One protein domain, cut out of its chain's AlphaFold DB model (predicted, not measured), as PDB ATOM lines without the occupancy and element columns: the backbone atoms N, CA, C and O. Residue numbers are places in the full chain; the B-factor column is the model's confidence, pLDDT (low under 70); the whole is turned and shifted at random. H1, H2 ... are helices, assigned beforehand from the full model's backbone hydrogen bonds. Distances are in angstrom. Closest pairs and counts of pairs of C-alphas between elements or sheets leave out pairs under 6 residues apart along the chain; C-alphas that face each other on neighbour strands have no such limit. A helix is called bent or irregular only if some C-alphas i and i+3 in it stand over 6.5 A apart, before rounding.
ATOM      1  N   PRO A   2     -23.923  40.926 -18.222       79.44
ATOM      2  CA  PRO A   2     -23.604  39.536 -17.852       79.44
ATOM      3  C   PRO A   2     -24.748  38.809 -17.111       79.44
ATOM      4  O   PRO A   2     -24.874  37.592 -17.229       79.44
ATOM      5  N   ASP A   3     -25.619  39.534 -16.403       80.00
ATOM      6  CA  ASP A   3     -26.620  38.923 -15.511       80.00
ATOM      7  C   ASP A   3     -27.757  38.223 -16.267       80.00
ATOM      8  O   ASP A   3     -28.170  37.129 -15.893       80.00
ATOM      9  N   ASN A   4     -28.188  38.786 -17.400       83.00
ATOM     10  CA  ASN A   4     -29.197  38.156 -18.257       83.00
ATOM     11  C   ASN A   4     -28.690  36.849 -18.888       83.00
ATOM     12  O   ASN A   4     -29.461  35.913 -19.063       83.00
ATOM     13  N   ALA A   5     -27.394  36.758 -19.209       83.25
ATOM     14  CA  ALA A   5     -26.807  35.527 -19.736       83.25
ATOM     15  C   ALA A   5     -26.749  34.434 -18.658       83.25
ATOM     16  O   ALA A   5     -27.073  33.282 -18.937       83.25
ATOM     17  N   ARG A   6     -26.404  34.804 -17.417       83.75
ATOM     18  CA  ARG A   6     -26.416  33.883 -16.274       83.75
ATOM     19  C   ARG A   6     -27.828  33.373 -15.977       83.75
ATOM     20  O   ARG A   6     -28.009  32.169 -15.882       83.75
ATOM     21  N   ALA A   7     -28.828  34.255 -15.956       84.38
ATOM     22  CA  ALA A   7     -30.225  33.863 -15.749       84.38
ATOM     23  C   ALA A   7     -30.731  32.851 -16.798       84.38
ATOM     24  O   ALA A   7     -31.485  31.942 -16.460       84.38
ATOM     25  N   LEU A   8     -30.295  32.974 -18.059       83.06
ATOM     26  CA  LEU A   8     -30.643  32.023 -19.122       83.06
ATOM     27  C   LEU A   8     -29.980  30.652 -18.933       83.06
ATOM     28  O   LEU A   8     -30.624  29.633 -19.164       83.06
ATOM     29  N   VAL A   9     -28.710  30.618 -18.522       84.06
ATOM     30  CA  VAL A   9     -27.999  29.358 -18.257       84.06
ATOM     31  C   VAL A   9     -28.586  28.669 -17.027       84.06
ATOM     32  O   VAL A   9     -28.980  27.505 -17.106       84.06
ATOM     33  N   ASP A  10     -28.705  29.396 -15.919       84.12
ATOM     34  CA  ASP A  10     -29.195  28.854 -14.652       84.12
ATOM     35  C   ASP A  10     -30.647  28.380 -14.800       84.12
ATOM     36  O   ASP A  10     -30.969  27.255 -14.427       84.12
ATOM     37  N   GLY A  11     -31.509  29.153 -15.471       81.62
ATOM     38  CA  GLY A  11     -32.902  28.762 -15.710       81.62
ATOM     39  C   GLY A  11     -33.069  27.434 -16.462       81.62
ATOM     40  O   GLY A  11     -34.014  26.697 -16.186       81.62
ATOM     41  N   VAL A  12     -32.154  27.093 -17.379       81.81
ATOM     42  CA  VAL A  12     -32.189  25.812 -18.114       81.81
ATOM     43  C   VAL A  12     -31.628  24.657 -17.279       81.81
ATOM     44  O   VAL A  12     -32.157  23.546 -17.342       81.81
ATOM     45  N   TYR A  13     -30.568  24.887 -16.499       78.38
ATOM     46  CA  TYR A  13     -29.835  23.811 -15.816       78.38
ATOM     47  C   TYR A  13     -30.203  23.592 -14.347       78.38
ATOM     48  O   TYR A  13     -29.920  22.516 -13.823       78.38
ATOM     49  N   GLU A  14     -30.853  24.542 -13.674       79.88
ATOM     50  CA  GLU A  14     -31.239  24.406 -12.262       79.88
ATOM     51  C   GLU A  14     -32.324  23.338 -12.022       79.88
ATOM     52  O   GLU A  14     -32.604  23.015 -10.871       79.88
ATOM     53  N   GLN A  15     -32.939  22.785 -13.081       68.44
ATOM     54  CA  GLN A  15     -33.975  21.737 -13.012       68.44
ATOM     55  C   GLN A  15     -35.156  22.084 -12.078       68.44
ATOM     56  O   GLN A  15     -35.869  21.204 -11.605       68.44
ATOM     57  N   LYS A  16     -35.396  23.378 -11.816       70.81
ATOM     58  CA  LYS A  16     -36.445  23.852 -10.893       70.81
ATOM     59  C   LYS A  16     -37.864  23.727 -11.454       70.81
ATOM     60  O   LYS A  16     -38.825  23.842 -10.700       70.81
ATOM     61  N   ILE A  17     -38.008  23.508 -12.762       78.62
ATOM     62  CA  ILE A  17     -39.300  23.388 -13.444       78.62
ATOM     63  C   ILE A  17     -39.504  21.923 -13.828       78.62
ATOM     64  O   ILE A  17     -38.717  21.362 -14.589       78.62
ATOM     65  N   ALA A  18     -40.570  21.310 -13.312       81.69
ATOM     66  CA  ALA A  18     -40.960  19.964 -13.712       81.69
ATOM     67  C   ALA A  18     -41.361  19.940 -15.194       81.69
ATOM     68  O   ALA A  18     -42.023  20.859 -15.684       81.69
ATOM     69  N   ALA A  19     -40.984  18.875 -15.902       84.50
ATOM     70  CA  ALA A  19     -41.403  18.694 -17.281       84.50
ATOM     71  C   ALA A  19     -42.941  18.585 -17.345       84.50
ATOM     72  O   ALA A  19     -43.543  17.844 -16.565       84.50
ATOM     73  N   PRO A  20     -43.609  19.300 -18.268       90.44
ATOM     74  CA  PRO A  20     -45.025  19.077 -18.530       90.44
ATOM     75  C   PRO A  20     -45.275  17.613 -18.910       90.44
ATOM     76  O   PRO A  20     -44.448  17.008 -19.590       90.44
ATOM     77  N   ALA A  21     -46.438  17.061 -18.551       89.56
ATOM     78  CA  ALA A  21     -46.738  15.635 -18.736       89.56
ATOM     79  C   ALA A  21     -46.494  15.125 -20.173       89.56
ATOM     80  O   ALA A  21     -45.963  14.034 -20.360       89.56
ATOM     81  N   GLY A  22     -46.806  15.935 -21.194       93.25
ATOM     82  CA  GLY A  22     -46.575  15.582 -22.603       93.25
ATOM     83  C   GLY A  22     -45.100  15.527 -23.032       93.25
ATOM     84  O   GLY A  22     -44.795  14.972 -24.081       93.25
ATOM     85  N   LEU A  23     -44.182  16.085 -22.237       89.88
ATOM     86  CA  LEU A  23     -42.738  16.105 -22.495       89.88
ATOM     87  C   LEU A  23     -41.943  15.243 -21.507       89.88
ATOM     88  O   LEU A  23     -40.721  15.151 -21.640       89.88
ATOM     89  N   GLN A  24     -42.612  14.593 -20.548       91.12
ATOM     90  CA  GLN A  24     -41.956  13.797 -19.509       91.12
ATOM     91  C   GLN A  24     -41.031  12.735 -20.114       91.12
ATOM     92  O   GLN A  24     -39.869  12.648 -19.735       91.12
ATOM     93  N   THR A  25     -41.485  12.021 -21.148       91.62
ATOM     94  CA  THR A  25     -40.672  11.008 -21.839       91.62
ATOM     95  C   THR A  25     -39.374  11.579 -22.417       91.62
ATOM     96  O   THR A  25     -38.319  10.962 -22.298       91.62
ATOM     97  N   ILE A  26     -39.419  12.765 -23.031       90.00
ATOM     98  CA  ILE A  26     -38.223  13.410 -23.600       90.00
ATOM     99  C   ILE A  26     -37.279  13.850 -22.475       90.00
ATOM    100  O   ILE A  26     -36.064  13.678 -22.591       90.00
ATOM    101  N   SER A  27     -37.836  14.372 -21.378       87.12
ATOM    102  CA  SER A  27     -37.081  14.742 -20.179       87.12
ATOM    103  C   SER A  27     -36.358  13.538 -19.571       87.12
ATOM    104  O   SER A  27     -35.160  13.619 -19.299       87.12
ATOM    105  N   ASP A  28     -37.044  12.403 -19.427       88.94
ATOM    106  CA  ASP A  28     -36.476  11.174 -18.867       88.94
ATOM    107  C   ASP A  28     -35.350  10.620 -19.750       88.94
ATOM    108  O   ASP A  28     -34.291  10.244 -19.247       88.94
ATOM    109  N   VAL A  29     -35.525  10.635 -21.079       90.75
ATOM    110  CA  VAL A  29     -34.478  10.235 -22.037       90.75
ATOM    111  C   VAL A  29     -33.256  11.151 -21.937       90.75
ATOM    112  O   VAL A  29     -32.119  10.671 -21.909       90.75
ATOM    113  N   ALA A  30     -33.465  12.468 -21.859       87.38
ATOM    114  CA  ALA A  30     -32.378  13.431 -21.713       87.38
ATOM    115  C   ALA A  30     -31.624  13.237 -20.387       87.38
ATOM    116  O   ALA A  30     -30.390  13.202 -20.376       87.38
ATOM    117  N   PHE A  31     -32.348  13.043 -19.284       87.62
ATOM    118  CA  PHE A  31     -31.766  12.786 -17.969       87.62
ATOM    119  C   PHE A  31     -31.004  11.455 -17.925       87.62
ATOM    120  O   PHE A  31     -29.863  11.406 -17.461       87.62
ATOM    121  N   GLY A  32     -31.575  10.392 -18.499       88.50
ATOM    122  CA  GLY A  32     -30.924   9.090 -18.634       88.50
ATOM    123  C   GLY A  32     -29.612   9.168 -19.417       88.50
ATOM    124  O   GLY A  32     -28.611   8.577 -19.008       88.50
ATOM    125  N   LYS A  33     -29.563   9.970 -20.490       87.12
ATOM    126  CA  LYS A  33     -28.326  10.219 -21.247       87.12
ATOM    127  C   LYS A  33     -27.245  10.876 -20.384       87.12
ATOM    128  O   LYS A  33     -26.094  10.446 -20.436       87.12
ATOM    129  N   VAL A  34     -27.606  11.869 -19.567       86.19
ATOM    130  CA  VAL A  34     -26.670  12.529 -18.637       86.19
ATOM    131  C   VAL A  34     -26.139  11.542 -17.595       86.19
ATOM    132  O   VAL A  34     -24.933  11.506 -17.348       86.19
ATOM    133  N   LEU A  35     -27.007  10.717 -17.003       87.62
ATOM    134  CA  LEU A  35     -26.603   9.698 -16.028       87.62
ATOM    135  C   LEU A  35     -25.665   8.652 -16.641       87.62
ATOM    136  O   LEU A  35     -24.632   8.336 -16.054       87.62
ATOM    137  N   SER A  36     -25.988   8.163 -17.839       85.69
ATOM    138  CA  SER A  36     -25.149   7.214 -18.573       85.69
ATOM    139  C   SER A  36     -23.762   7.796 -18.865       85.69
ATOM    140  O   SER A  36     -22.755   7.167 -18.544       85.69
ATOM    141  N   GLN A  37     -23.690   9.031 -19.374       84.88
ATOM    142  CA  GLN A  37     -22.420   9.723 -19.620       84.88
ATOM    143  C   GLN A  37     -21.594   9.899 -18.339       84.88
ATOM    144  O   GLN A  37     -20.387   9.660 -18.355       84.88
ATOM    145  N   ARG A  38     -22.231  10.275 -17.221       84.56
ATOM    146  CA  ARG A  38     -21.561  10.395 -15.915       84.56
ATOM    147  C   ARG A  38     -21.015   9.060 -15.421       84.56
ATOM    148  O   ARG A  38     -19.904   9.024 -14.909       84.56
ATOM    149  N   SER A  39     -21.772   7.977 -15.585       84.19
ATOM    150  CA  SER A  39     -21.344   6.637 -15.173       84.19
ATOM    151  C   SER A  39     -20.117   6.168 -15.960       84.19
ATOM    152  O   SER A  39     -19.144   5.734 -15.349       84.19
ATOM    153  N   VAL A  40     -20.116   6.339 -17.287       81.06
ATOM    154  CA  VAL A  40     -18.951   6.009 -18.130       81.06
ATOM    155  C   VAL A  40     -17.749   6.888 -17.777       81.06
ATOM    156  O   VAL A  40     -16.634   6.388 -17.665       81.06
ATOM    157  N   ALA A  41     -17.962   8.189 -17.553       80.81
ATOM    158  CA  ALA A  41     -16.892   9.086 -17.125       80.81
ATOM    159  C   ALA A  41     -16.272   8.637 -15.796       80.81
ATOM    160  O   ALA A  41     -15.053   8.592 -15.692       80.81
ATOM    161  N   ALA A  42     -17.097   8.275 -14.808       80.31
ATOM    162  CA  ALA A  42     -16.630   7.820 -13.502       80.31
ATOM    163  C   ALA A  42     -15.782   6.544 -13.594       80.31
ATOM    164  O   ALA A  42     -14.766   6.455 -12.917       80.31
ATOM    165  N   GLN A  43     -16.150   5.601 -14.469       76.88
ATOM    166  CA  GLN A  43     -15.351   4.395 -14.724       76.88
ATOM    167  C   GLN A  43     -13.998   4.711 -15.376       76.88
ATOM    168  O   GLN A  43     -13.015   4.021 -15.132       76.88
ATOM    169  N   ASN A  44     -13.929   5.759 -16.199       75.06
ATOM    170  CA  ASN A  44     -12.691   6.174 -16.863       75.06
ATOM    171  C   ASN A  44     -11.773   7.029 -15.968       75.06
ATOM    172  O   ASN A  44     -10.673   7.382 -16.399       75.06
ATOM    173  N   LEU A  45     -12.208   7.413 -14.762       78.12
ATOM    174  CA  LEU A  45     -11.398   8.217 -13.848       78.12
ATOM    175  C   LEU A  45     -10.337   7.370 -13.141       78.12
ATOM    176  O   LEU A  45     -10.560   6.223 -12.769       78.12
ATOM    177  N   LEU A  46      -9.186   7.994 -12.895       77.25
ATOM    178  CA  LEU A  46      -8.188   7.455 -11.980       77.25
ATOM    179  C   LEU A  46      -8.615   7.722 -10.536       77.25
ATOM    180  O   LEU A  46      -9.050   8.825 -10.192       77.25
ATOM    181  N   ARG A  47      -8.443   6.717  -9.679       80.56
ATOM    182  CA  ARG A  47      -8.689   6.815  -8.240       80.56
ATOM    183  C   ARG A  47      -7.508   7.489  -7.555       80.56
ATOM    184  O   ARG A  47      -6.568   6.838  -7.107       80.56
ATOM    185  N   TYR A  48      -7.545   8.820  -7.513       76.00
ATOM    186  CA  TYR A  48      -6.467   9.638  -6.947       76.00
ATOM    187  C   TYR A  48      -6.131   9.290  -5.489       76.00
ATOM    188  O   TYR A  48      -4.980   9.426  -5.081       76.00
ATOM    189  N   ASP A  49      -7.114   8.823  -4.718       84.19
ATOM    190  CA  ASP A  49      -6.976   8.361  -3.334       84.19
ATOM    191  C   ASP A  49      -6.025   7.165  -3.180       84.19
ATOM    192  O   ASP A  49      -5.418   7.001  -2.124       84.19
ATOM    193  N   LEU A  50      -5.853   6.364  -4.236       80.31
ATOM    194  CA  LEU A  50      -4.979   5.188  -4.253       80.31
ATOM    195  C   LEU A  50      -3.555   5.498  -4.751       80.31
ATOM    196  O   LEU A  50      -2.683   4.632  -4.717       80.31
ATOM    197  N   GLY A  51      -3.279   6.731  -5.187       78.94
ATOM    198  CA  GLY A  51      -1.958   7.129  -5.676       78.94
ATOM    199  C   GLY A  51      -1.518   6.347  -6.923       78.94
ATOM    200  O   GLY A  51      -2.297   6.153  -7.851       78.94
ATOM    201  N   TYR A  52      -0.251   5.920  -6.961       76.88
ATOM    202  CA  TYR A  52       0.337   5.155  -8.076       76.88
ATOM    203  C   TYR A  52       0.170   3.633  -7.916       76.88
ATOM    204  O   TYR A  52       1.064   2.866  -8.277       76.88
ATOM    205  N   ASP A  53      -0.947   3.190  -7.342       78.31
ATOM    206  CA  ASP A  53      -1.263   1.766  -7.248       78.31
ATOM    207  C   ASP A  53      -1.715   1.216  -8.615       78.31
ATOM    208  O   ASP A  53      -2.360   1.905  -9.410       78.31
ATOM    209  N   ARG A  54      -1.382  -0.043  -8.912       71.56
ATOM    210  CA  ARG A  54      -1.833  -0.719 -10.138       71.56
ATOM    211  C   ARG A  54      -3.356  -0.883 -10.155       71.56
ATOM    212  O   ARG A  54      -3.946  -0.816 -11.230       71.56
ATOM    213  N   GLU A  55      -3.962  -1.004  -8.979       76.19
ATOM    214  CA  GLU A  55      -5.408  -1.097  -8.763       76.19
ATOM    215  C   GLU A  55      -6.096   0.285  -8.723       76.19
ATOM    216  O   GLU A  55      -7.306   0.379  -8.533       76.19
ATOM    217  N   ALA A  56      -5.358   1.389  -8.922       74.12
ATOM    218  CA  ALA A  56      -5.925   2.744  -8.971       74.12
ATOM    219  C   ALA A  56      -6.765   3.023 -10.239       74.12
ATOM    220  O   ALA A  56      -7.316   4.116 -10.402       74.12
ATOM    221  N   SER A  57      -6.864   2.045 -11.140       72.31
ATOM    222  CA  SER A  57      -7.725   2.052 -12.318       72.31
ATOM    223  C   SER A  57      -8.440   0.709 -12.425       72.31
ATOM    224  O   SER A  57      -7.783  -0.331 -12.450       72.31
ATOM    225  N   ASP A  58      -9.760   0.739 -12.614       69.06
ATOM    226  CA  ASP A  58     -10.595  -0.460 -12.810       69.06
ATOM    227  C   ASP A  58     -10.225  -1.259 -14.079       69.06
ATOM    228  O   ASP A  58     -10.759  -2.338 -14.333       69.06
ATOM    229  N   PHE A  59      -9.321  -0.726 -14.907       67.31
ATOM    230  CA  PHE A  59      -8.966  -1.258 -16.219       67.31
ATOM    231  C   PHE A  59      -7.483  -1.607 -16.377       67.31
ATOM    232  O   PHE A  59      -7.041  -1.849 -17.499       67.31
ATOM    233  N   LEU A  60      -6.720  -1.646 -15.274       63.19
ATOM    234  CA  LEU A  60      -5.371  -2.233 -15.206       63.19
ATOM    235  C   LEU A  60      -4.390  -1.764 -16.306       63.19
ATOM    236  O   LEU A  60      -3.498  -2.511 -16.703       63.19
ATOM    237  N   TRP A  61      -4.515  -0.515 -16.769       62.88
ATOM    238  CA  TRP A  61      -3.639   0.088 -17.787       62.88
ATOM    239  C   TRP A  61      -3.542  -0.721 -19.095       62.88
ATOM    240  O   TRP A  61      -2.468  -0.809 -19.697       62.88
ATOM    241  N   ASP A  62      -4.658  -1.312 -19.531       66.69
ATOM    242  CA  ASP A  62      -4.745  -2.011 -20.813       66.69
ATOM    243  C   ASP A  62      -4.367  -1.079 -21.983       66.69
ATOM    244  O   ASP A  62      -4.950  -0.006 -22.166       66.69
ATOM    245  N   LYS A  63      -3.361  -1.490 -22.765       58.56
ATOM    246  CA  LYS A  63      -2.814  -0.713 -23.888       58.56
ATOM    247  C   LYS A  63      -3.737  -0.694 -25.100       58.56
ATOM    248  O   LYS A  63      -3.596   0.199 -25.933       58.56
ATOM    249  N   ASP A  64      -4.668  -1.640 -25.185       57.91
ATOM    250  CA  ASP A  64      -5.584  -1.762 -26.318       57.91
ATOM    251  C   ASP A  64      -6.861  -0.930 -26.125       57.91
ATOM    252  O   ASP A  64      -7.723  -0.877 -27.007       57.91
ATOM    253  N   ARG A  65      -6.988  -0.239 -24.982       60.75
ATOM    254  CA  ARG A  65      -8.172   0.545 -24.647       60.75
ATOM    255  C   ARG A  65      -7.920   2.043 -24.758       60.75
ATOM    256  O   ARG A  65      -7.190   2.648 -23.977       60.75
ATOM    257  N   GLU A  66      -8.585   2.661 -25.724       60.41
ATOM    258  CA  GLU A  66      -8.522   4.102 -25.935       60.41
ATOM    259  C   GLU A  66      -9.502   4.819 -24.990       60.41
ATOM    260  O   GLU A  66     -10.723   4.759 -25.145       60.41
ATOM    261  N   PHE A  67      -8.967   5.496 -23.972       62.69
ATOM    262  CA  PHE A  67      -9.763   6.310 -23.053       62.69
ATOM    263  C   PHE A  67     -10.019   7.686 -23.659       62.69
ATOM    264  O   PHE A  67      -9.206   8.605 -23.541       62.69
ATOM    265  N   SER A  68     -11.173   7.848 -24.303       62.06
ATOM    266  CA  SER A  68     -11.572   9.168 -24.782       62.06
ATOM    267  C   SER A  68     -11.899  10.092 -23.606       62.06
ATOM    268  O   SER A  68     -12.825   9.850 -22.831       62.06
ATOM    269  N   THR A  69     -11.183  11.213 -23.519       64.25
ATOM    270  CA  THR A  69     -11.482  12.306 -22.578       64.25
ATOM    271  C   THR A  69     -12.691  13.143 -23.014       64.25
ATOM    272  O   THR A  69     -13.160  14.002 -22.269       64.25
ATOM    273  N   ARG A  70     -13.237  12.881 -24.212       62.72
ATOM    274  CA  ARG A  70     -14.491  13.457 -24.711       62.72
ATOM    275  C   ARG A  70     -15.514  12.348 -24.950       62.72
ATOM    276  O   ARG A  70     -15.329  11.507 -25.824       62.72
ATOM    277  N   LEU A  71     -16.648  12.406 -24.251       63.66
ATOM    278  CA  LEU A  71     -17.843  11.591 -24.527       63.66
ATOM    279  C   LEU A  71     -18.585  12.108 -25.779       63.66
ATOM    280  O   LEU A  71     -19.752  12.496 -25.721       63.66
ATOM    281  N   GLY A  72     -17.863  12.206 -26.895       68.00
ATOM    282  CA  GLY A  72     -18.363  12.632 -28.198       68.00
ATOM    283  C   GLY A  72     -18.538  11.454 -29.154       68.00
ATOM    284  O   GLY A  72     -18.131  10.334 -28.862       68.00
ATOM    285  N   GLU A  73     -19.147  11.714 -30.308       73.44
ATOM    286  CA  GLU A  73     -19.231  10.714 -31.373       73.44
ATOM    287  C   GLU A  73     -17.838  10.423 -31.941       73.44
ATOM    288  O   GLU A  73     -17.085  11.344 -32.270       73.44
TER     289      GLU A  73
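Overview. This is residues 2 to 73 of the 161 residues of the protein "CRISPR-associated protein Cas3" of Salmonella enterica subsp. enterica serovar Hofit (UniProt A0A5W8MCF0). A short helix, H1, and a long one, H2, make an open, loosely built shape: H1 stands roughly square to H2 and apart from it, its last residues pointing toward H2 across a gap, and a long tail, residues 44 to 73, loops beyond the far end of H2 and folds back. The printed part has 72 residues, 34 of them in the two named helices, under half; there is no named strand and the class is all helix. It is extended, with a radius of gyration of the C-alphas of 18.1 A and spans of 47 by 32 by 23 A.

Along the chain. H1, residues 3 to 13, begins at C-alpha 3 (-26.620, 38.923, -15.511) and is 15.5 A long. H2, residues 21 to 43, is 33.6 A long and ends at C-alpha 43 (-15.351, 4.395, -14.724). H2 is irregular: C-alphas 22 and 25 are 7.5 A apart.

Arrangement. H1 and H2 are apart, joined by a short link of 7 residues. Every O i to N i+4 pair is within hydrogen-bond range in H1, and 17 of 19 in H2.

Size, cuts and confidence. The C-alphas farthest apart, of Gly 22 and Tyr 52, are 50.2 A apart. The printed part has no cut. Residue 15 and residues 58 to 72 have pLDDT under 70.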